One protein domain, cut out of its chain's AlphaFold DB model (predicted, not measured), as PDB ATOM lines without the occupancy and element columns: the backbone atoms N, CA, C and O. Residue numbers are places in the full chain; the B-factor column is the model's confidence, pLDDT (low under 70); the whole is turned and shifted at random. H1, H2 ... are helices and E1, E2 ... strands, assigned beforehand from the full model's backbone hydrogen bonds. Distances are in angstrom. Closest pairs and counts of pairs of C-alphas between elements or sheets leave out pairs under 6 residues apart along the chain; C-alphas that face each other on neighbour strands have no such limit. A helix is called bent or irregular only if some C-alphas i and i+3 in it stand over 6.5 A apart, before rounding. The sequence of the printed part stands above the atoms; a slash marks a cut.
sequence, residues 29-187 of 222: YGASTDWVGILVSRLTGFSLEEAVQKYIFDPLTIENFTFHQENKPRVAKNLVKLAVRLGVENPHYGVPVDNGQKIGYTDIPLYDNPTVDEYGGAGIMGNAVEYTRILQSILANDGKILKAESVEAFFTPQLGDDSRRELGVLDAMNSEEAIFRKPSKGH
ATOM      1  N   TYR A  29     237.461 168.760 157.700       83.56
ATOM      2  CA  TYR A  29     236.099 168.554 158.175       83.56
ATOM      3  C   TYR A  29     235.336 167.642 157.202       83.56
ATOM      4  O   TYR A  29     235.412 167.828 155.986       83.56
ATOM      5  N   GLY A  30     234.609 166.647 157.715       85.31
ATOM      6  CA  GLY A  30     233.960 165.646 156.870       85.31
ATOM      7  C   GLY A  30     233.041 164.693 157.630       85.31
ATOM      8  O   GLY A  30     232.706 164.916 158.788       85.31
ATOM      9  N   ALA A  31     232.653 163.604 156.967       88.94
ATOM     10  CA  ALA A  31     231.673 162.629 157.458       88.94
ATOM     11  C   ALA A  31     232.241 161.611 158.474       88.94
ATOM     12  O   ALA A  31     231.725 160.504 158.619       88.94
ATOM     13  N   SER A  32     233.336 161.941 159.163       91.62
ATOM     14  CA  SER A  32     233.964 161.030 160.128       91.62
ATOM     15  C   SER A  32     233.037 160.723 161.305       91.62
ATOM     16  O   SER A  32     232.962 159.575 161.739       91.62
ATOM     17  N   THR A  33     232.276 161.709 161.782       92.94
ATOM     18  CA  THR A  33     231.314 161.512 162.875       92.94
ATOM     19  C   THR A  33     230.149 160.608 162.464       92.94
ATOM     20  O   THR A  33     229.672 159.828 163.282       92.94
ATOM     21  N   ASP A  34     229.734 160.622 161.193       94.56
ATOM     22  CA  ASP A  34     228.715 159.697 160.677       94.56
ATOM     23  C   ASP A  34     229.211 158.245 160.702       94.56
ATOM     24  O   ASP A  34     228.493 157.341 161.136       94.56
ATOM     25  N   TRP A  35     230.479 158.020 160.335       95.62
ATOM     26  CA  TRP A  35     231.122 156.713 160.497       95.62
ATOM     27  C   TRP A  35     231.195 156.268 161.963       95.62
ATOM     28  O   TRP A  35     230.978 155.088 162.245       95.62
ATOM     29  N   VAL A  36     231.453 157.189 162.900       95.94
ATOM     30  CA  VAL A  36     231.405 156.898 164.345       95.94
ATOM     31  C   VAL A  36     229.993 156.502 164.779       95.94
ATOM     32  O   VAL A  36     229.850 155.520 165.504       95.94
ATOM     33  N   GLY A  37     228.957 157.197 164.303       95.88
ATOM     34  CA  GLY A  37     227.559 156.847 164.572       95.88
ATOM     35  C   GLY A  37     227.229 155.419 164.133       95.88
ATOM     36  O   GLY A  37     226.783 154.605 164.940       95.88
ATOM     37  N   ILE A  38     227.575 155.067 162.890       96.19
ATOM     38  CA  ILE A  38     227.402 153.705 162.353       96.19
ATOM     39  C   ILE A  38     228.168 152.670 163.186       96.19
ATOM     40  O   ILE A  38     227.664 151.571 163.435       96.19
ATOM     41  N   LEU A  39     229.393 152.991 163.607       97.44
ATOM     42  CA  LEU A  39     230.196 152.100 164.439       97.44
ATOM     43  C   LEU A  39     229.528 151.854 165.799       97.44
ATOM     44  O   LEU A  39     229.453 150.703 166.227       97.44
ATOM     45  N   VAL A  40     229.007 152.899 166.451       97.50
ATOM     46  CA  VAL A  40     228.276 152.779 167.723       97.50
ATOM     47  C   VAL A  40     227.068 151.864 167.556       97.50
ATOM     48  O   VAL A  40     226.925 150.915 168.332       97.50
ATOM     49  N   SER A  41     226.248 152.071 166.523       96.75
ATOM     50  CA  SER A  41     225.074 151.228 166.276       96.75
ATOM     51  C   SER A  41     225.456 149.761 166.071       96.75
ATOM     52  O   SER A  41     224.871 148.861 166.669       96.75
ATOM     53  N   ARG A  42     226.518 149.493 165.300       96.81
ATOM     54  CA  ARG A  42     227.005 148.122 165.061       96.81
ATOM     55  C   ARG A  42     227.556 147.444 166.313       96.81
ATOM     56  O   ARG A  42     227.340 146.250 166.488       96.81
ATOM     57  N   LEU A  43     228.293 148.174 167.151       97.81
ATOM     58  CA  LEU A  43     228.911 147.612 168.356       97.81
ATOM     59  C   LEU A  43     227.901 147.371 169.480       97.81
ATOM     60  O   LEU A  43     228.084 146.456 170.279       97.81
ATOM     61  N   THR A  44     226.860 148.197 169.556       97.12
ATOM     62  CA  THR A  44     225.848 148.126 170.620       97.12
ATOM     63  C   THR A  44     224.634 147.284 170.236       97.12
ATOM     64  O   THR A  44     223.973 146.745 171.120       97.12
ATOM     65  N   GLY A  45     224.345 147.152 168.937       97.38
ATOM     66  CA  GLY A  45     223.106 146.560 168.428       97.38
ATOM     67  C   GLY A  45     221.893 147.493 168.515       97.38
ATOM     68  O   GLY A  45     220.790 147.058 168.199       97.38
ATOM     69  N   PHE A  46     222.092 148.742 168.939       97.88
ATOM     70  CA  PHE A  46     221.065 149.778 169.024       97.88
ATOM     71  C   PHE A  46     221.078 150.678 167.783       97.88
ATOM     72  O   PHE A  46     222.100 150.795 167.102       97.88
ATOM     73  N   SER A  47     219.974 151.378 167.520       97.31
ATOM     74  CA  SER A  47     220.026 152.598 166.708       97.31
ATOM     75  C   SER A  47     220.934 153.640 167.382       97.31
ATOM     76  O   SER A  47     221.276 153.539 168.566       97.31
ATOM     77  N   LEU A  48     221.387 154.641 166.632       97.31
ATOM     78  CA  LEU A  48     222.135 155.755 167.201       97.31
ATOM     79  C   LEU A  48     221.278 156.542 168.205       97.31
ATOM     80  O   LEU A  48     221.800 156.892 169.265       97.31
ATOM     81  N   GLU A  49     219.984 156.777 167.937       97.12
ATOM     82  CA  GLU A  49     219.074 157.399 168.913       97.12
ATOM     83  C   GLU A  49     218.998 156.573 170.199       97.12
ATOM     84  O   GLU A  49     219.187 157.117 171.284       97.12
ATOM     85  N   GLU A  50     218.786 155.262 170.090       98.06
ATOM     86  CA  GLU A  50     218.710 154.356 171.238       98.06
ATOM     87  C   GLU A  50     220.011 154.349 172.057       98.06
ATOM     88  O   GLU A  50     219.980 154.400 173.291       98.06
ATOM     89  N   ALA A  51     221.169 154.325 171.389       98.06
ATOM     90  CA  ALA A  51     222.467 154.365 172.053       98.06
ATOM     91  C   ALA A  51     222.680 155.695 172.794       98.06
ATOM     92  O   ALA A  51     223.043 155.699 173.972       98.06
ATOM     93  N   VAL A  52     222.429 156.829 172.136       97.00
ATOM     94  CA  VAL A  52     222.572 158.152 172.761       97.00
ATOM     95  C   VAL A  52     221.554 158.326 173.892       97.00
ATOM     96  O   VAL A  52     221.912 158.842 174.954       97.00
ATOM     97  N   GLN A  53     220.323 157.833 173.726       97.56
ATOM     98  CA  GLN A  53     219.308 157.859 174.774       97.56
ATOM     99  C   GLN A  53     219.804 157.106 176.012       97.56
ATOM    100  O   GLN A  53     219.892 157.683 177.093       97.56
ATOM    101  N   LYS A  54     220.242 155.857 175.837       98.00
ATOM    102  CA  LYS A  54     220.690 154.983 176.926       98.00
ATOM    103  C   LYS A  54     221.940 155.492 177.646       98.00
ATOM    104  O   LYS A  54     222.019 155.415 178.871       98.00
ATOM    105  N   TYR A  55     222.954 155.926 176.896       97.44
ATOM    106  CA  TYR A  55     224.284 156.208 177.449       97.44
ATOM    107  C   TYR A  55     224.513 157.681 177.800       97.44
ATOM    108  O   TYR A  55     225.407 157.972 178.591       97.44
ATOM    109  N   ILE A  56     223.728 158.609 177.239       97.38
ATOM    110  CA  ILE A  56     223.917 160.054 177.437       97.38
ATOM    111  C   ILE A  56     222.658 160.706 178.011       97.38
ATOM    112  O   ILE A  56     222.750 161.435 178.999       97.38
ATOM    113  N   PHE A  57     221.481 160.463 177.431       97.50
ATOM    114  CA  PHE A  57     220.280 161.209 177.813       97.50
ATOM    115  C   PHE A  57     219.620 160.704 179.092       97.50
ATOM    116  O   PHE A  57     219.327 161.523 179.963       97.50
ATOM    117  N   ASP A  58     219.446 159.394 179.255       98.19
ATOM    118  CA  ASP A  58     218.841 158.804 180.451       98.19
ATOM    119  C   ASP A  58     219.624 159.168 181.729       98.19
ATOM    120  O   ASP A  58     219.000 159.657 182.679       98.19
ATOM    121  N   PRO A  59     220.975 159.069 181.777       98.31
ATOM    122  CA  PRO A  59     221.752 159.480 182.953       98.31
ATOM    123  C   PRO A  59     221.625 160.968 183.311       98.31
ATOM    124  O   PRO A  59     221.866 161.354 184.456       98.31
ATOM    125  N   LEU A  60     221.265 161.812 182.339       98.12
ATOM    126  CA  LEU A  60     221.126 163.265 182.489       98.12
ATOM    127  C   LEU A  60     219.664 163.738 182.493       98.12
ATOM    128  O   LEU A  60     219.400 164.947 182.528       98.12
ATOM    129  N   THR A  61     218.717 162.795 182.468       97.69
ATOM    130  CA  THR A  61     217.271 163.060 182.436       97.69
ATOM    131  C   THR A  61     216.877 163.971 181.264       97.69
ATOM    132  O   THR A  61     216.085 164.903 181.411       97.69
ATOM    133  N   ILE A  62     217.504 163.771 180.105       97.38
ATOM    134  CA  ILE A  62     217.219 164.520 178.879       97.38
ATOM    135  C   ILE A  62     216.075 163.823 178.152       97.38
ATOM    136  O   ILE A  62     216.183 162.666 177.754       97.38
ATOM    137  N   GLU A  63     214.977 164.546 177.961       95.62
ATOM    138  CA  GLU A  63     213.762 163.961 177.403       95.62
ATOM    139  C   GLU A  63     213.425 164.496 176.024       95.62
ATOM    140  O   GLU A  63     212.568 163.921 175.376       95.62
ATOM    141  N   ASN A  64     214.030 165.588 175.551       94.44
ATOM    142  CA  ASN A  64     213.535 166.307 174.369       94.44
ATOM    143  C   ASN A  64     214.572 166.481 173.285       94.44
ATOM    144  O   ASN A  64     214.482 167.416 172.492       94.44
ATOM    145  N   PHE A  65     215.518 165.555 173.258       95.12
ATOM    146  CA  PHE A  65     216.372 165.307 172.118       95.12
ATOM    147  C   PHE A  65     215.846 164.098 171.341       95.12
ATOM    148  O   PHE A  65     215.300 163.173 171.948       95.12
ATOM    149  N   THR A  66     215.920 164.152 170.012       95.56
ATOM    150  CA  THR A  66     215.539 163.049 169.113       95.56
ATOM    151  C   THR A  66     216.032 163.310 167.691       95.56
ATOM    152  O   THR A  66     216.138 164.464 167.274       95.56
ATOM    153  N   PHE A  67     216.306 162.245 166.950       94.88
ATOM    154  CA  PHE A  67     216.400 162.220 165.493       94.88
ATOM    155  C   PHE A  67     215.025 161.995 164.848       94.88
ATOM    156  O   PHE A  67     214.795 162.447 163.734       94.88
ATOM    157  N   HIS A  68     214.097 161.352 165.558       95.44
ATOM    158  CA  HIS A  68     212.762 160.985 165.089       95.44
ATOM    159  C   HIS A  68     211.672 161.945 165.597       95.44
ATOM    160  O   HIS A  68     210.896 161.639 166.510       95.44
ATOM    161  N   GLN A  69     211.577 163.135 164.996       92.31
ATOM    162  CA  GLN A  69     210.547 164.124 165.353       92.31
ATOM    163  C   GLN A  69     209.109 163.595 165.190       92.31
ATOM    164  O   GLN A  69     208.222 163.977 165.956       92.31
ATOM    165  N   GLU A  70     208.885 162.687 164.241       94.56
ATOM    166  CA  GLU A  70     207.629 161.977 164.000       94.56
ATOM    167  C   GLU A  70     207.171 161.160 165.212       94.56
ATOM    168  O   GLU A  70     205.971 161.047 165.467       94.56
ATOM    169  N   ASN A  71     208.119 160.674 166.017       95.00
ATOM    170  CA  ASN A  71     207.860 159.895 167.226       95.00
ATOM    171  C   ASN A  71     207.777 160.778 168.479       95.00
ATOM    172  O   ASN A  71     207.471 160.293 169.570       95.00
ATOM    173  N   LYS A  72     208.015 162.092 168.348       94.06
ATOM    174  CA  LYS A  72     208.130 163.017 169.481       94.06
ATOM    175  C   LYS A  72     207.331 164.307 169.268       94.06
ATOM    176  O   LYS A  72     207.910 165.384 169.084       94.06
ATOM    177  N   PRO A  73     205.988 164.261 169.406       92.44
ATOM    178  CA  PRO A  73     205.103 165.390 169.095       92.44
ATOM    179  C   PRO A  73     205.454 166.695 169.819       92.44
ATOM    180  O   PRO A  73     205.267 167.785 169.276       92.44
ATOM    181  N   ARG A  74     205.987 166.609 171.047       90.88
ATOM    182  CA  ARG A  74     206.426 167.786 171.810       90.88
ATOM    183  C   ARG A  74     207.617 168.484 171.155       90.88
ATOM    184  O   ARG A  74     207.652 169.711 171.159       90.88
ATOM    185  N   VAL A  75     208.574 167.733 170.613       91.00
ATOM    186  CA  VAL A  75     209.716 168.308 169.887       91.00
ATOM    187  C   VAL A  75     209.223 168.895 168.572       91.00
ATOM    188  O   VAL A  75     209.428 170.086 168.356       91.00
ATOM    189  N   ALA A  76     208.472 168.124 167.779       89.94
ATOM    190  CA  ALA A  76     207.931 168.561 166.489       89.94
ATOM    191  C   ALA A  76     207.135 169.877 166.588       89.94
ATOM    192  O   ALA A  76     207.358 170.808 165.817       89.94
ATOM    193  N   LYS A  77     206.257 170.008 167.595       90.00
ATOM    194  CA  LYS A  77     205.456 171.225 167.825       90.00
ATOM    195  C   LYS A  77     206.298 172.462 168.171       90.00
ATOM    196  O   LYS A  77     205.847 173.579 167.938       90.00
ATOM    197  N   ASN A  78     207.476 172.276 168.763       88.31
ATOM    198  CA  ASN A  78     208.339 173.361 169.242       88.31
ATOM    199  C   ASN A  78     209.561 173.597 168.338       88.31
ATOM    200  O   ASN A  78     210.492 174.310 168.734       88.31
ATOM    201  N   LEU A  79     209.586 173.001 167.142       86.00
ATOM    202  CA  LEU A  79     210.606 173.311 166.151       86.00
ATOM    203  C   LEU A  79     210.476 174.767 165.705       86.00
ATOM    204  O   LEU A  79     209.383 175.294 165.499       86.00
ATOM    205  N   VAL A  80     211.624 175.421 165.577       83.06
ATOM    206  CA  VAL A  80     211.714 176.798 165.093       83.06
ATOM    207  C   VAL A  80     211.996 176.772 163.599       83.06
ATOM    208  O   VAL A  80     212.737 175.907 163.127       83.06
ATOM    209  N   LYS A  81     211.425 177.726 162.861       76.94
ATOM    210  CA  LYS A  81     211.748 177.886 161.443       76.94
ATOM    211  C   LYS A  81     213.212 178.258 161.283       76.94
ATOM    212  O   LYS A  81     213.751 179.042 162.059       76.94
ATOM    213  N   LEU A  82     213.833 177.717 160.249       74.69
ATOM    214  CA  LEU A  82     215.209 178.033 159.912       74.69
ATOM    215  C   LEU A  82     215.248 179.332 159.130       74.69
ATOM    216  O   LEU A  82     214.417 179.543 158.240       74.69
ATOM    217  N   ALA A  83     216.206 180.191 159.461       73.00
ATOM    218  CA  ALA A  83     216.444 181.369 158.658       73.00
ATOM    219  C   ALA A  83     217.340 181.005 157.470       73.00
ATOM    220  O   ALA A  83     218.221 180.152 157.565       73.00
ATOM    221  N   VAL A  84     217.095 181.652 156.340       69.94
ATOM    222  CA  VAL A  84     217.887 181.525 155.116       69.94
ATOM    223  C   VAL A  84     218.237 182.906 154.606       69.94
ATOM    224  O   VAL A  84     217.519 183.882 154.854       69.94
ATOM    225  N   ARG A  85     219.329 182.994 153.853       68.19
ATOM    226  CA  ARG A  85     219.683 184.232 153.165       68.19
ATOM    227  C   ARG A  85     219.006 184.260 151.806       68.19
ATOM    228  O   ARG A  85     219.128 183.326 151.019       68.19
ATOM    229  N   LEU A  86     218.261 185.328 151.545       63.12
ATOM    230  CA  LEU A  86     217.563 185.519 150.279       63.12
ATOM    231  C   LEU A  86     218.476 186.245 149.281       63.12
ATOM    232  O   LEU A  86     219.178 187.178 149.655       63.12
ATOM    233  N   GLY A  87     218.423 185.858 148.003       58.84
ATOM    234  CA  GLY A  87     219.153 186.547 146.929       58.84
ATOM    235  C   GLY A  87     220.609 186.108 146.725       58.84
ATOM    236  O   GLY A  87     221.394 186.878 146.176       58.84
ATOM    237  N   VAL A  88     220.966 184.889 147.139       61.09
ATOM    238  CA  VAL A  88     222.270 184.247 146.884       61.09
ATOM    239  C   VAL A  88     222.082 182.964 146.061       61.09
ATOM    240  O   VAL A  88     221.018 182.348 146.110       61.09
ATOM    241  N   GLU A  89     223.115 182.546 145.323       54.38
ATOM    242  CA  GLU A  89     223.090 181.335 144.480       54.38
ATOM    243  C   GLU A  89     222.906 180.048 145.308       54.38
ATOM    244  O   GLU A  89     222.253 179.105 144.867       54.38
ATOM    245  N   ASN A  90     223.396 180.045 146.555       57.97
ATOM    246  CA  ASN A  90     223.095 179.020 147.551       57.97
ATOM    247  C   ASN A  90     222.534 179.663 148.839       57.97
ATOM    248  O   ASN A  90     223.316 180.130 149.672       57.97
ATOM    249  N   PRO A  91     221.202 179.676 149.045       52.59
ATOM    250  CA  PRO A  91     220.550 180.326 150.192       52.59
ATOM    251  C   PRO A  91     220.852 179.671 151.542       52.59
ATOM    252  O   PRO A  91     220.537 180.249 152.585       52.59
ATOM    253  N   HIS A  92     221.470 178.490 151.527       51.47
ATOM    254  CA  HIS A  92     221.816 177.735 152.721       51.47
ATOM    255  C   HIS A  92     223.213 178.099 153.264       51.47
ATOM    256  O   HIS A  92     223.404 178.040 154.473       51.47
ATOM    257  N   TYR A  93     224.174 178.483 152.403       49.84
ATOM    258  CA  TYR A  93     225.592 178.703 152.782       49.84
ATOM    259  C   TYR A  93     226.263 179.915 152.110       49.84
ATOM    260  O   TYR A  93     227.476 180.087 152.207       49.84
ATOM    261  N   GLY A  94     225.507 180.767 151.418       46.94
ATOM    262  CA  GLY A  94     226.050 181.986 150.826       46.94
ATOM    263  C   GLY A  94     226.372 183.044 151.879       46.94
ATOM    264  O   GLY A  94     225.602 183.265 152.811       46.94
ATOM    265  N   VAL A  95     227.481 183.753 151.705       50.06
ATOM    266  CA  VAL A  95     227.648 185.087 152.298       50.06
ATOM    267  C   VAL A  95     226.714 186.025 151.520       50.06
ATOM    268  O   VAL A  95     226.603 185.848 150.302       50.06
ATOM    269  N   PRO A  96     225.998 186.973 152.157       45.59
ATOM    270  CA  PRO A  96     225.258 187.978 151.403       45.59
ATOM    271  C   PRO A  96     226.197 188.631 150.389       45.59
ATOM    272  O   PRO A  96     227.304 189.028 150.744       45.59
ATOM    273  N   VAL A  97     225.764 188.740 149.132       51.34
ATOM    274  CA  VAL A  97     226.534 189.492 148.122       51.34
ATOM    275  C   VAL A  97     226.524 190.989 148.470       51.34
ATOM    276  O   VAL A  97     227.408 191.735 148.061       51.34
ATOM    277  N   ASP A  98     225.528 191.409 149.257       52.97
ATOM    278  CA  ASP A  98     225.339 192.759 149.768       52.97
ATOM    279  C   ASP A  98     224.661 192.720 151.156       52.97
ATOM    280  O   ASP A  98     223.741 191.932 151.396       52.97
ATOM    281  N   ASN A  99     225.078 193.613 152.056       56.62
ATOM    282  CA  ASN A  99     224.572 193.757 153.427       56.62
ATOM    283  C   ASN A  99     223.116 194.267 153.494       56.62
ATOM    284  O   ASN A  99     222.518 194.283 154.569       56.62
ATOM    285  N   GLY A 100     222.524 194.673 152.365       56.12
ATOM    286  CA  GLY A 100     221.109 195.052 152.251       56.12
ATOM    287  C   GLY A 100     220.124 193.883 152.071       56.12
ATOM    288  O   GLY A 100     218.909 194.104 152.037       56.12
ATOM    289  N   GLN A 101     220.608 192.644 151.922       60.09
ATOM    290  CA  GLN A 101     219.755 191.475 151.682       60.09
ATOM    291  C   GLN A 101     219.051 190.988 152.960       60.09
ATOM    292  O   GLN A 101     219.624 190.920 154.044       60.09
ATOM    293  N   LYS A 102     217.765 190.640 152.824       63.62
ATOM    294  CA  LYS A 102     216.884 190.291 153.946       63.62
ATOM    295  C   LYS A 102     217.089 188.843 154.395       63.62
ATOM    296  O   LYS A 102     217.186 187.934 153.570       63.62
ATOM    297  N   ILE A 103     217.046 188.634 155.709       67.94
ATOM    298  CA  ILE A 103     216.845 187.314 156.306       67.94
ATOM    299  C   ILE A 103     215.416 186.860 155.981       67.94
ATOM    300  O   ILE A 103     214.451 187.593 156.210       67.94
ATOM    301  N   GLY A 104     215.286 185.669 155.401       68.75
ATOM    302  CA  GLY A 104     214.015 184.985 155.185       68.75
ATOM    303  C   GLY A 104     213.883 183.771 156.096       68.75
ATOM    304  O   GLY A 104     214.846 183.368 156.742       68.75
ATOM    305  N   TYR A 105     212.705 183.156 156.109       74.19
ATOM    306  CA  TYR A 105     212.484 181.864 156.759       74.19
ATOM    307  C   TYR A 105     212.139 180.823 155.708       74.19
ATOM    308  O   TYR A 105     211.450 181.134 154.735       74.19
ATOM    309  N   THR A 106     212.604 179.596 155.913       72.38
ATOM    310  CA  THR A 106     212.329 178.479 155.013       72.38
ATOM    311  C   THR A 106     211.512 177.396 155.702       72.38
ATOM    312  O   THR A 106     211.696 177.125 156.889       72.38
ATOM    313  N   ASP A 107     210.628 176.773 154.924       77.44
ATOM    314  CA  ASP A 107     209.927 175.535 155.281       77.44
ATOM    315  C   ASP A 107     210.579 174.310 154.604       77.44
ATOM    316  O   ASP A 107     210.049 173.204 154.684       77.44
ATOM    317  N   ILE A 108     211.726 174.492 153.928       74.06
ATOM    318  CA  ILE A 108     212.488 173.385 153.336       74.06
ATOM    319  C   ILE A 108     212.954 172.458 154.470       74.06
ATOM    320  O   ILE A 108     213.681 172.917 155.360       74.06
ATOM    321  N   PRO A 109     212.579 171.167 154.449       73.56
ATOM    322  CA  PRO A 109     213.053 170.216 155.441       73.56
ATOM    323  C   PRO A 109     214.562 170.000 155.269       73.56
ATOM    324  O   PRO A 109     215.034 169.747 154.165       73.56
ATOM    325  N   LEU A 110     215.328 170.104 156.361       76.62
ATOM    326  CA  LEU A 110     216.765 169.785 156.342       76.62
ATOM    327  C   LEU A 110     217.045 168.285 156.416       76.62
ATOM    328  O   LEU A 110     218.105 167.849 155.976       76.62
ATOM    329  N   TYR A 111     216.124 167.528 156.997       84.12
ATOM    330  CA  TYR A 111     216.239 166.097 157.245       84.12
ATOM    331  C   TYR A 111     214.923 165.432 156.859       84.12
ATOM    332  O   TYR A 111     213.868 166.077 156.911       84.12
ATOM    333  N   ASP A 112     214.992 164.161 156.471       87.12
ATOM    334  CA  ASP A 112     213.802 163.376 156.152       87.12
ATOM    335  C   ASP A 112     212.847 163.310 157.357       87.12
ATOM    336  O   ASP A 112     213.265 163.275 158.513       87.12
ATOM    337  N   ASN A 113     211.544 163.337 157.078       88.50
ATOM    338  CA  ASN A 113     210.481 163.153 158.065       88.50
ATOM    339  C   ASN A 113     209.355 162.322 157.413       88.50
ATOM    340  O   ASN A 113     208.652 162.859 156.549       88.50
ATOM    341  N   PRO A 114     209.175 161.036 157.771       92.50
ATOM    342  CA  PRO A 114     209.869 160.312 158.843       92.50
ATOM    343  C   PRO A 114     211.374 160.148 158.589       92.50
ATOM    344  O   PRO A 114     211.808 160.098 157.437       92.50
ATOM    345  N   THR A 115     212.158 160.085 159.664       92.56
ATOM    346  CA  THR A 115     213.621 160.013 159.597       92.56
ATOM    347  C   THR A 115     214.062 158.667 159.030       92.56
ATOM    348  O   THR A 115     213.669 157.609 159.523       92.56
ATOM    349  N   VAL A 116     214.891 158.715 157.984       91.25
ATOM    350  CA  VAL A 116     215.427 157.523 157.304       91.25
ATOM    351  C   VAL A 116     216.768 157.090 157.895       91.25
ATOM    352  O   VAL A 116     216.979 155.899 158.101       91.25
ATOM    353  N   ASP A 117     217.653 158.046 158.194       92.62
ATOM    354  CA  ASP A 117     218.986 157.801 158.745       92.62
ATOM    355  C   ASP A 117     219.289 158.739 159.924       92.62
ATOM    356  O   ASP A 117     218.963 159.928 159.905       92.62
ATOM    357  N   GLU A 118     219.981 158.208 160.932       94.44
ATOM    358  CA  GLU A 118     220.463 158.951 162.098       94.44
ATOM    359  C   GLU A 118     221.931 159.361 161.872       94.44
ATOM    360  O   GLU A 118     222.854 158.548 161.968       94.44
ATOM    361  N   TYR A 119     222.159 160.630 161.532       92.12
ATOM    362  CA  TYR A 119     223.495 161.145 161.216       92.12
ATOM    363  C   TYR A 119     224.313 161.394 162.491       92.12
ATOM    364  O   TYR A 119     223.858 162.043 163.427       92.12
ATOM    365  N   GLY A 120     225.561 160.931 162.534       92.12
ATOM    366  CA  GLY A 120     226.436 161.175 163.684       92.12
ATOM    367  C   GLY A 120     226.888 162.633 163.779       92.12
ATOM    368  O   GLY A 120     227.107 163.144 164.874       92.12
ATOM    369  N   GLY A 121     227.025 163.315 162.638       88.75
ATOM    370  CA  GLY A 121     227.452 164.715 162.579       88.75
ATOM    371  C   GLY A 121     226.329 165.758 162.595       88.75
ATOM    372  O   GLY A 121     226.625 166.945 162.709       88.75
ATOM    373  N   ALA A 122     225.060 165.360 162.443       87.31
ATOM    374  CA  ALA A 122     223.934 166.275 162.221       87.31
ATOM    375  C   ALA A 122     222.581 165.621 162.577       87.31
ATOM    376  O   ALA A 122     222.537 164.491 163.031       87.31
ATOM    377  N   GLY A 123     221.451 166.300 162.369       88.31
ATOM    378  CA  GLY A 123     220.120 165.661 162.408       88.31
ATOM    379  C   GLY A 123     219.424 165.602 163.762       88.31
ATOM    380  O   GLY A 123     218.196 165.582 163.795       88.31
ATOM    381  N   ILE A 124     220.150 165.648 164.880       91.88
ATOM    382  CA  ILE A 124     219.500 165.629 166.192       91.88
ATOM    383  C   ILE A 124     218.815 166.967 166.504       91.88
ATOM    384  O   ILE A 124     219.402 168.045 166.396       91.88
ATOM    385  N   MET A 125     217.557 166.895 166.924       91.06
ATOM    386  CA  MET A 125     216.738 168.044 167.297       91.06
ATOM    387  C   MET A 125     216.570 168.083 168.807       91.06
ATOM    388  O   MET A 125     216.276 167.062 169.420       91.06
ATOM    389  N   GLY A 126     216.702 169.266 169.405       90.94
ATOM    390  CA  GLY A 126     216.524 169.430 170.843       90.94
ATOM    391  C   GLY A 126     216.391 170.875 171.297       90.94
ATOM    392  O   GLY A 126     216.156 171.789 170.502       90.94
ATOM    393  N   ASN A 127     216.513 171.083 172.607       89.00
ATOM    394  CA  ASN A 127     216.426 172.404 173.225       89.00
ATOM    395  C   ASN A 127     217.714 172.762 173.977       89.00
ATOM    396  O   ASN A 127     218.415 171.898 174.500       89.00
ATOM    397  N   ALA A 128     217.992 174.062 174.073       87.81
ATOM    398  CA  ALA A 128     219.198 174.569 174.719       87.81
ATOM    399  C   ALA A 128     219.291 174.193 176.210       87.81
ATOM    400  O   ALA A 128     220.381 173.927 176.701       87.81
ATOM    401  N   VAL A 129     218.159 174.138 176.924       89.50
ATOM    402  CA  VAL A 129     218.119 173.885 178.377       89.50
ATOM    403  C   VAL A 129     218.575 172.472 178.728       89.50
ATOM    404  O   VAL A 129     219.214 172.264 179.750       89.50
ATOM    405  N   GLU A 130     218.239 171.482 177.915       93.88
ATOM    406  CA  GLU A 130     218.716 170.116 178.121       93.88
ATOM    407  C   GLU A 130     220.117 169.910 177.546       93.88
ATOM    408  O   GLU A 130     220.895 169.150 178.118       93.88
ATOM    409  N   TYR A 131     220.486 170.651 176.496       91.88
ATOM    410  CA  TYR A 131     221.855 170.641 175.979       91.88
ATOM    411  C   TYR A 131     222.877 171.093 177.028       91.88
ATOM    412  O   TYR A 131     223.941 170.486 177.166       91.88
ATOM    413  N   THR A 132     222.546 172.117 177.829       91.44
ATOM    414  CA  THR A 132     223.435 172.577 178.909       91.44
ATOM    415  C   THR A 132     223.714 171.488 179.936       91.44
ATOM    416  O   THR A 132     224.782 171.518 180.530       91.44
ATOM    417  N   ARG A 133     222.828 170.500 180.127       94.25
ATOM    418  CA  ARG A 133     223.064 169.387 181.064       94.25
ATOM    419  C   ARG A 133     224.196 168.476 180.595       94.25
ATOM    420  O   ARG A 133     224.994 168.039 181.422       94.25
ATOM    421  N   ILE A 134     224.301 168.236 179.284       94.19
ATOM    422  CA  ILE A 134     225.415 167.481 178.681       94.19
ATOM    423  C   ILE A 134     226.720 168.232 178.932       94.19
ATOM    424  O   ILE A 134     227.667 167.676 179.485       94.19
ATOM    425  N   LEU A 135     226.736 169.524 178.594       91.69
ATOM    426  CA  LEU A 135     227.908 170.377 178.781       91.69
ATOM    427  C   LEU A 135     228.306 170.465 180.262       91.69
ATOM    428  O   LEU A 135     229.478 170.319 180.588       91.69
ATOM    429  N   GLN A 136     227.342 170.631 181.169       90.50
ATOM    430  CA  GLN A 136     227.576 170.651 182.612       90.50
ATOM    431  C   GLN A 136     228.183 169.344 183.122       90.50
ATOM    432  O   GLN A 136     229.120 169.410 183.907       90.50
ATOM    433  N   SER A 137     227.693 168.180 182.684       93.81
ATOM    434  CA  SER A 137     228.242 166.884 183.109       93.81
ATOM    435  C   SER A 137     229.698 166.707 182.662       93.81
ATOM    436  O   SER A 137     230.543 166.329 183.476       93.81
ATOM    437  N   ILE A 138     230.018 167.080 181.414       91.31
ATOM    438  CA  ILE A 138     231.393 167.038 180.885       91.31
ATOM    439  C   ILE A 138     232.304 168.003 181.658       91.31
ATOM    440  O   ILE A 138     233.341 167.587 182.166       91.31
ATOM    441  N   LEU A 139     231.906 169.271 181.802       88.44
ATOM    442  CA  LEU A 139     232.704 170.316 182.468       88.44
ATOM    443  C   LEU A 139     232.859 170.084 183.980       88.44
ATOM    444  O   LEU A 139     233.852 170.477 184.595       88.44
ATOM    445  N   ALA A 140     231.859 169.478 184.617       90.81
ATOM    446  CA  ALA A 140     231.945 169.085 186.017       90.81
ATOM    447  C   ALA A 140     232.818 167.839 186.217       90.81
ATOM    448  O   ALA A 140     233.239 167.603 187.349       90.81
ATOM    449  N   ASN A 141     233.086 167.079 185.147       91.81
ATOM    450  CA  ASN A 141     233.709 165.761 185.194       91.81
ATOM    451  C   ASN A 141     233.014 164.859 186.238       91.81
ATOM    452  O   ASN A 141     233.644 164.288 187.126       91.81
ATOM    453  N   ASP A 142     231.676 164.815 186.191       94.38
ATOM    454  CA  ASP A 142     230.846 164.247 187.266       94.38
ATOM    455  C   ASP A 142     230.698 162.718 187.219       94.38
ATOM    456  O   ASP A 142     230.015 162.132 188.061       94.38
ATOM    457  N   GLY A 143     231.336 162.060 186.247       95.56
ATOM    458  CA  GLY A 143     231.343 160.606 186.119       95.56
ATOM    459  C   GLY A 143     230.038 159.993 185.603       95.56
ATOM    460  O   GLY A 143     229.942 158.768 185.546       95.56
ATOM    461  N   LYS A 144     229.022 160.795 185.244       96.38
ATOM    462  CA  LYS A 144     227.704 160.260 184.852       96.38
ATOM    463  C   LYS A 144     227.693 159.631 183.468       96.38
ATOM    464  O   LYS A 144     227.103 158.570 183.294       96.38
ATOM    465  N   ILE A 145     228.312 160.298 182.494       96.88
ATOM    466  CA  ILE A 145     228.312 159.860 181.088       96.88
ATOM    467  C   ILE A 145     229.701 159.449 180.588       96.88
ATOM    468  O   ILE A 145     229.812 158.729 179.599       96.88
ATOM    469  N   LEU A 146     230.769 159.880 181.263       95.62
ATOM    470  CA  LEU A 146     232.155 159.600 180.892       95.62
ATOM    471  C   LEU A 146     232.988 159.314 182.138       95.62
ATOM    472  O   LEU A 146     232.729 159.857 183.209       95.62
ATOM    473  N   LYS A 147     234.024 158.484 181.983       96.50
ATOM    474  CA  LYS A 147     235.055 158.310 183.012       96.50
ATOM    475  C   LYS A 147     235.937 159.553 183.079       96.50
ATOM    476  O   LYS A 147     236.143 160.208 182.056       96.50
ATOM    477  N   ALA A 148     236.520 159.817 184.246       94.12
ATOM    478  CA  ALA A 148     237.362 160.991 184.446       94.12
ATOM    479  C   ALA A 148     238.531 161.051 183.457       94.12
ATOM    480  O   ALA A 148     238.779 162.094 182.863       94.12
ATOM    481  N   GLU A 149     239.183 159.921 183.193       94.62
ATOM    482  CA  GLU A 149     240.299 159.835 182.250       94.62
ATOM    483  C   GLU A 149     239.859 160.112 180.805       94.62
ATOM    484  O   GLU A 149     240.628 160.649 180.011       94.62
ATOM    485  N   SER A 150     238.613 159.771 180.457       93.56
ATOM    486  CA  SER A 150     238.035 160.090 179.148       93.56
ATOM    487  C   SER A 150     237.767 161.585 179.001       93.56
ATOM    488  O   SER A 150     238.019 162.138 177.934       93.56
ATOM    489  N   VAL A 151     237.304 162.242 180.070       89.62
ATOM    490  CA  VAL A 151     237.120 163.699 180.086       89.62
ATOM    491  C   VAL A 151     238.471 164.397 179.935       89.62
ATOM    492  O   VAL A 151     238.614 165.228 179.050       89.62
ATOM    493  N   GLU A 152     239.503 164.004 180.683       86.81
ATOM    494  CA  GLU A 152     240.849 164.587 180.532       86.81
ATOM    495  C   GLU A 152     241.422 164.392 179.113       86.81
ATOM    496  O   GLU A 152     242.042 165.295 178.539       86.81
ATOM    497  N   ALA A 153     241.169 163.234 178.495       86.12
ATOM    498  CA  ALA A 153     241.580 162.974 177.117       86.12
ATOM    499  C   ALA A 153     240.894 163.908 176.100       86.12
ATOM    500  O   ALA A 153     241.537 164.297 175.121       86.12
ATOM    501  N   PHE A 154     239.639 164.322 176.325       81.88
ATOM    502  CA  PHE A 154     238.939 165.275 175.446       81.88
ATOM    503  C   PHE A 154     239.657 166.625 175.353       81.88
ATOM    504  O   PHE A 154     239.658 167.245 174.290       81.88
ATOM    505  N   PHE A 155     240.293 167.066 176.439       81.38
ATOM    506  CA  PHE A 155     240.996 168.352 176.506       81.38
ATOM    507  C   PHE A 155     242.485 168.254 176.146       81.38
ATOM    508  O   PHE A 155     243.216 169.245 176.212       81.38
ATOM    509  N   THR A 156     242.943 167.076 175.724       81.56
ATOM    510  CA  THR A 156     244.309 166.870 175.239       81.56
ATOM    511  C   THR A 156     244.365 167.091 173.722       81.56
ATOM    512  O   THR A 156     243.520 166.555 173.006       81.56
ATOM    513  N   PRO A 157     245.347 167.839 173.179       83.31
ATOM    514  CA  PRO A 157     245.514 167.975 171.733       83.31
ATOM    515  C   PRO A 157     245.708 166.613 171.044       83.31
ATOM    516  O   PRO A 157     246.718 165.952 171.265       83.31
ATOM    517  N   GLN A 158     244.759 166.221 170.187       84.44
ATOM    518  CA  GLN A 158     244.759 164.911 169.511       84.44
ATOM    519  C   GLN A 158     245.384 164.932 168.104       84.44
ATOM    520  O   GLN A 158     245.656 163.883 167.528       84.44
ATOM    521  N   LEU A 159     245.601 166.117 167.525       86.44
ATOM    522  CA  LEU A 159     246.153 166.246 166.175       86.44
ATOM    523  C   LEU A 159     247.683 166.250 166.193       86.44
ATOM    524  O   LEU A 159     248.296 167.053 166.914       86.44
ATOM    525  N   GLY A 160     248.266 165.405 165.336       85.88
ATOM    526  CA  GLY A 160     249.681 165.451 164.967       85.88
ATOM    527  C   GLY A 160     250.044 166.734 164.214       85.88
ATOM    528  O   GLY A 160     249.167 167.497 163.801       85.88
ATOM    529  N   ASP A 161     251.341 166.979 164.043       87.06
ATOM    530  CA  ASP A 161     251.849 168.263 163.545       87.06
ATOM    531  C   ASP A 161     251.352 168.609 162.134       87.06
ATOM    532  O   ASP A 161     250.948 169.748 161.898       87.06
ATOM    533  N   ASP A 162     251.299 167.632 161.225       87.88
ATOM    534  CA  ASP A 162     250.826 167.843 159.849       87.88
ATOM    535  C   ASP A 162     249.331 168.179 159.815       87.88
ATOM    536  O   ASP A 162     248.921 169.190 159.251       87.88
ATOM    537  N   SER A 163     248.514 167.405 160.533       88.25
ATOM    538  CA  SER A 163     247.075 167.664 160.679       88.25
ATOM    539  C   SER A 163     246.793 169.033 161.306       88.25
ATOM    540  O   SER A 163     245.885 169.749 160.885       88.25
ATOM    541  N   ARG A 164     247.584 169.425 162.312       83.31
ATOM    542  CA  ARG A 164     247.459 170.730 162.970       83.31
ATOM    543  C   ARG A 164     247.840 171.874 162.036       83.31
ATOM    544  O   ARG A 164     247.213 172.928 162.099       83.31
ATOM    545  N   ARG A 165     248.858 171.684 161.193       84.06
ATOM    546  CA  ARG A 165     249.258 172.666 160.181       84.06
ATOM    547  C   ARG A 165     248.132 172.896 159.182       84.06
ATOM    548  O   ARG A 165     247.796 174.048 158.947       84.06
ATOM    549  N   GLU A 166     247.527 171.831 158.668       84.06
ATOM    550  CA  GLU A 166     246.424 171.927 157.701       84.06
ATOM    551  C   GLU A 166     245.180 172.585 158.304       84.06
ATOM    552  O   GLU A 166     244.613 173.501 157.709       84.06
ATOM    553  N   LEU A 167     244.812 172.221 159.538       80.31
ATOM    554  CA  LEU A 167     243.766 172.937 160.273       80.31
ATOM    555  C   LEU A 167     244.112 174.430 160.431       80.31
ATOM    556  O   LEU A 167     243.264 175.287 160.207       80.31
ATOM    557  N   GLY A 168     245.365 174.750 160.767       73.19
ATOM    558  CA  GLY A 168     245.839 176.128 160.902       73.19
ATOM    559  C   GLY A 168     245.826 176.922 159.590       73.19
ATOM    560  O   GLY A 168     245.567 178.122 159.613       73.19
ATOM    561  N   VAL A 169     246.070 176.270 158.447       67.25
ATOM    562  CA  VAL A 169     245.917 176.875 157.115       67.25
ATOM    563  C   VAL A 169     244.447 177.186 156.851       67.25
ATOM    564  O   VAL A 169     244.145 178.296 156.425       67.25
ATOM    565  N   LEU A 170     243.528 176.269 157.166       58.81
ATOM    566  CA  LEU A 170     242.093 176.515 157.022       58.81
ATOM    567  C   LEU A 170     241.615 177.664 157.928       58.81
ATOM    568  O   LEU A 170     240.893 178.549 157.472       58.81
ATOM    569  N   ASP A 171     242.058 177.694 159.184       59.75
ATOM    570  CA  ASP A 171     241.759 178.783 160.122       59.75
ATOM    571  C   ASP A 171     242.297 180.134 159.626       59.75
ATOM    572  O   ASP A 171     241.649 181.167 159.809       59.75
ATOM    573  N   ALA A 172     243.466 180.136 158.980       55.34
ATOM    574  CA  ALA A 172     244.062 181.322 158.370       55.34
ATOM    575  C   ALA A 172     243.381 181.725 157.050       55.34
ATOM    576  O   ALA A 172     243.335 182.904 156.730       55.34
ATOM    577  N   MET A 173     242.827 180.783 156.288       48.22
ATOM    578  CA  MET A 173     242.026 181.083 155.093       48.22
ATOM    579  C   MET A 173     240.652 181.662 155.452       48.22
ATOM    580  O   MET A 173     240.116 182.470 154.700       48.22
ATOM    581  N   ASN A 174     240.111 181.305 156.619       46.62
ATOM    582  CA  ASN A 174     238.854 181.832 157.157       46.62
ATOM    583  C   ASN A 174     239.034 183.135 157.968       46.62
ATOM    584  O   ASN A 174     238.118 183.553 158.681       46.62
ATOM    585  N   SER A 175     240.211 183.774 157.914       39.28
ATOM    586  CA  SER A 175     240.621 184.827 158.850       39.28
ATOM    587  C   SER A 175     240.004 186.214 158.599       39.28
ATOM    588  O   SER A 175     240.721 187.198 158.424       39.28
ATOM    589  N   GLU A 176     238.685 186.307 158.722       37.56
ATOM    590  CA  GLU A 176     238.091 187.329 159.599       37.56
ATOM    591  C   GLU A 176     237.530 186.717 160.902       37.56
ATOM    592  O   GLU A 176     237.469 187.398 161.923       37.56
ATOM    593  N   GLU A 177     237.286 185.400 160.956       43.59
ATOM    594  CA  GLU A 177     236.877 184.683 162.170       43.59
ATOM    595  C   GLU A 177     237.745 183.432 162.387       43.59
ATOM    596  O   GLU A 177     237.385 182.318 162.015       43.59
ATOM    597  N   ALA A 178     238.904 183.590 163.033       34.12
ATOM    598  CA  ALA A 178     239.700 182.439 163.456       34.12
ATOM    599  C   ALA A 178     238.894 181.568 164.444       34.12
ATOM    600  O   ALA A 178     238.583 182.006 165.558       34.12
ATOM    601  N   ILE A 179     238.594 180.325 164.046       40.28
ATOM    602  CA  ILE A 179     237.852 179.328 164.839       40.28
ATOM    603  C   ILE A 179     238.587 179.049 166.163       40.28
ATOM    604  O   ILE A 179     237.957 178.885 167.207       40.28
ATOM    605  N   PHE A 180     239.919 179.129 166.173       37.47
ATOM    606  CA  PHE A 180     240.743 178.989 167.373       37.47
ATOM    607  C   PHE A 180     241.618 180.230 167.603       37.47
ATOM    608  O   PHE A 180     242.750 180.334 167.133       37.47
ATOM    609  N   ARG A 181     241.121 181.203 168.380       36.75
ATOM    610  CA  ARG A 181     241.976 182.290 168.890       36.75
ATOM    611  C   ARG A 181     242.962 181.755 169.931       36.75
ATOM    612  O   ARG A 181     242.590 180.983 170.814       36.75
ATOM    613  N   LYS A 182     244.201 182.255 169.872       28.14
ATOM    614  CA  LYS A 182     245.228 182.063 170.906       28.14
ATOM    615  C   LYS A 182     244.638 182.440 172.280       28.14
ATOM    616  O   LYS A 182     244.045 183.520 172.375       28.14
ATOM    617  N   PRO A 183     244.787 181.614 173.332       35.97
ATOM    618  CA  PRO A 183     244.298 181.973 174.657       35.97
ATOM    619  C   PRO A 183     244.959 183.273 175.122       35.97
ATOM    620  O   PRO A 183     246.167 183.464 174.939       35.97
ATOM    621  N   SER A 184     244.191 184.167 175.745       33.59
ATOM    622  CA  SER A 184     244.785 185.226 176.559       33.59
ATOM    623  C   SER A 184     245.561 184.578 177.714       33.59
ATOM    624  O   SER A 184     245.221 183.482 178.172       33.59
ATOM    625  N   LYS A 185     246.657 185.218 178.143       30.48
ATOM    626  CA  LYS A 185     247.567 184.690 179.174       30.48
ATOM    627  C   LYS A 185     246.776 184.209 180.402       30.48
ATOM    628  O   LYS A 185     246.151 185.032 181.058       30.48
ATOM    629  N   GLY A 186     246.841 182.910 180.704       33.69
ATOM    630  CA  GLY A 186     246.253 182.307 181.911       33.69
ATOM    631  C   GLY A 186     245.509 180.990 181.678       33.69
ATOM    632  O   GLY A 186     245.625 180.095 182.503       33.69
ATOM    633  N   HIS A 187     244.847 180.834 180.530       36.78
ATOM    634  CA  HIS A 187     243.840 179.786 180.334       36.78
ATOM    635  C   HIS A 187     244.450 178.449 179.879       36.78
ATOM    636  O   HIS A 187     245.170 178.391 178.874       36.78
TER     637      HIS A 187
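This is residues 29 to 187 of the 222 residues of the protein "Beta-lactamase domain-containing protein" of Oidiodendron maius Zn (UniProt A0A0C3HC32). The printed part makes a loose, open C: its back holds the helices H1, H2 and H4, one arm runs through H3 to the small strand hairpin of E1 and E2, and the other runs through H5 to H6. Residues 160 to 166, of which 161 to 166 belong to H6, and the tail of residues 182 to 187 stick out free. There are 159 residues with six named helices and two named strands, in the order H1 H2 H3 E1 E2 H4 H5 H6; the sheet E1 - E2 is antiparallel. The class is mostly helix, though under half of the residues are in named elements. The whole is loose, with a radius of gyration of the C-alphas of 19.1 A and spans of 48 by 47 by 29 A.

Start at H1, residues 32 to 44, and go on to H2, residues 48 to 60; they touch, H2 with residues 48 to 51 alone, and the closest C-alphas are those of Ser 41 and Leu 48, 5.5 A apart. Their lines are about perpendicular, at 83 degrees. H3, residues 73 to 77, is apart from H1 and H2. Next look at the hairpin of E1, residues 82 to 85, and E2, residues 103 to 106: N 84 and O 104 are 2.9 A apart and N 106 and O 82 are 3.0 A apart, within hydrogen-bond range. H4, residues 128 to 140, only just touches H2, with 3 pairs of C-alphas within 8 A, the closest Leu 60 and Arg 133 at 6.6 A. H5, residues 148 to 154, is close to but not clearly touching H4; the closest C-alphas, of Ile 138 and Val 151, are 6.7 A apart. H6, residues 161 to 173, is apart from H4 and H5. Every O i to N i+4 pair is within hydrogen-bond range in H1, H3, H5 and H6, against 6 of 9 in H2 and 7 of 9 in H4.

Find C-alpha 32 at (233.964, 161.030, 160.128); from there H1 runs 18.5 A. H2 measures 17.1 A and is irregular, only just: C-alphas 55 and 58 are 6.7 A apart. H4 begins at C-alpha 128, (219.198, 174.569, 174.719), and measures 17.9 A. H6 runs 18.2 A to C-alpha 173 at (242.026, 181.083, 155.093).

The C-alphas farthest apart, of Gly 45 and Gly 100, are 51.2 A apart. The printed part has no cut. The links H2 to H3, E1 to E2 and E2 to H4 are long. Look for pLDDT under 70 at residues 84 to 104 and 169 to 187.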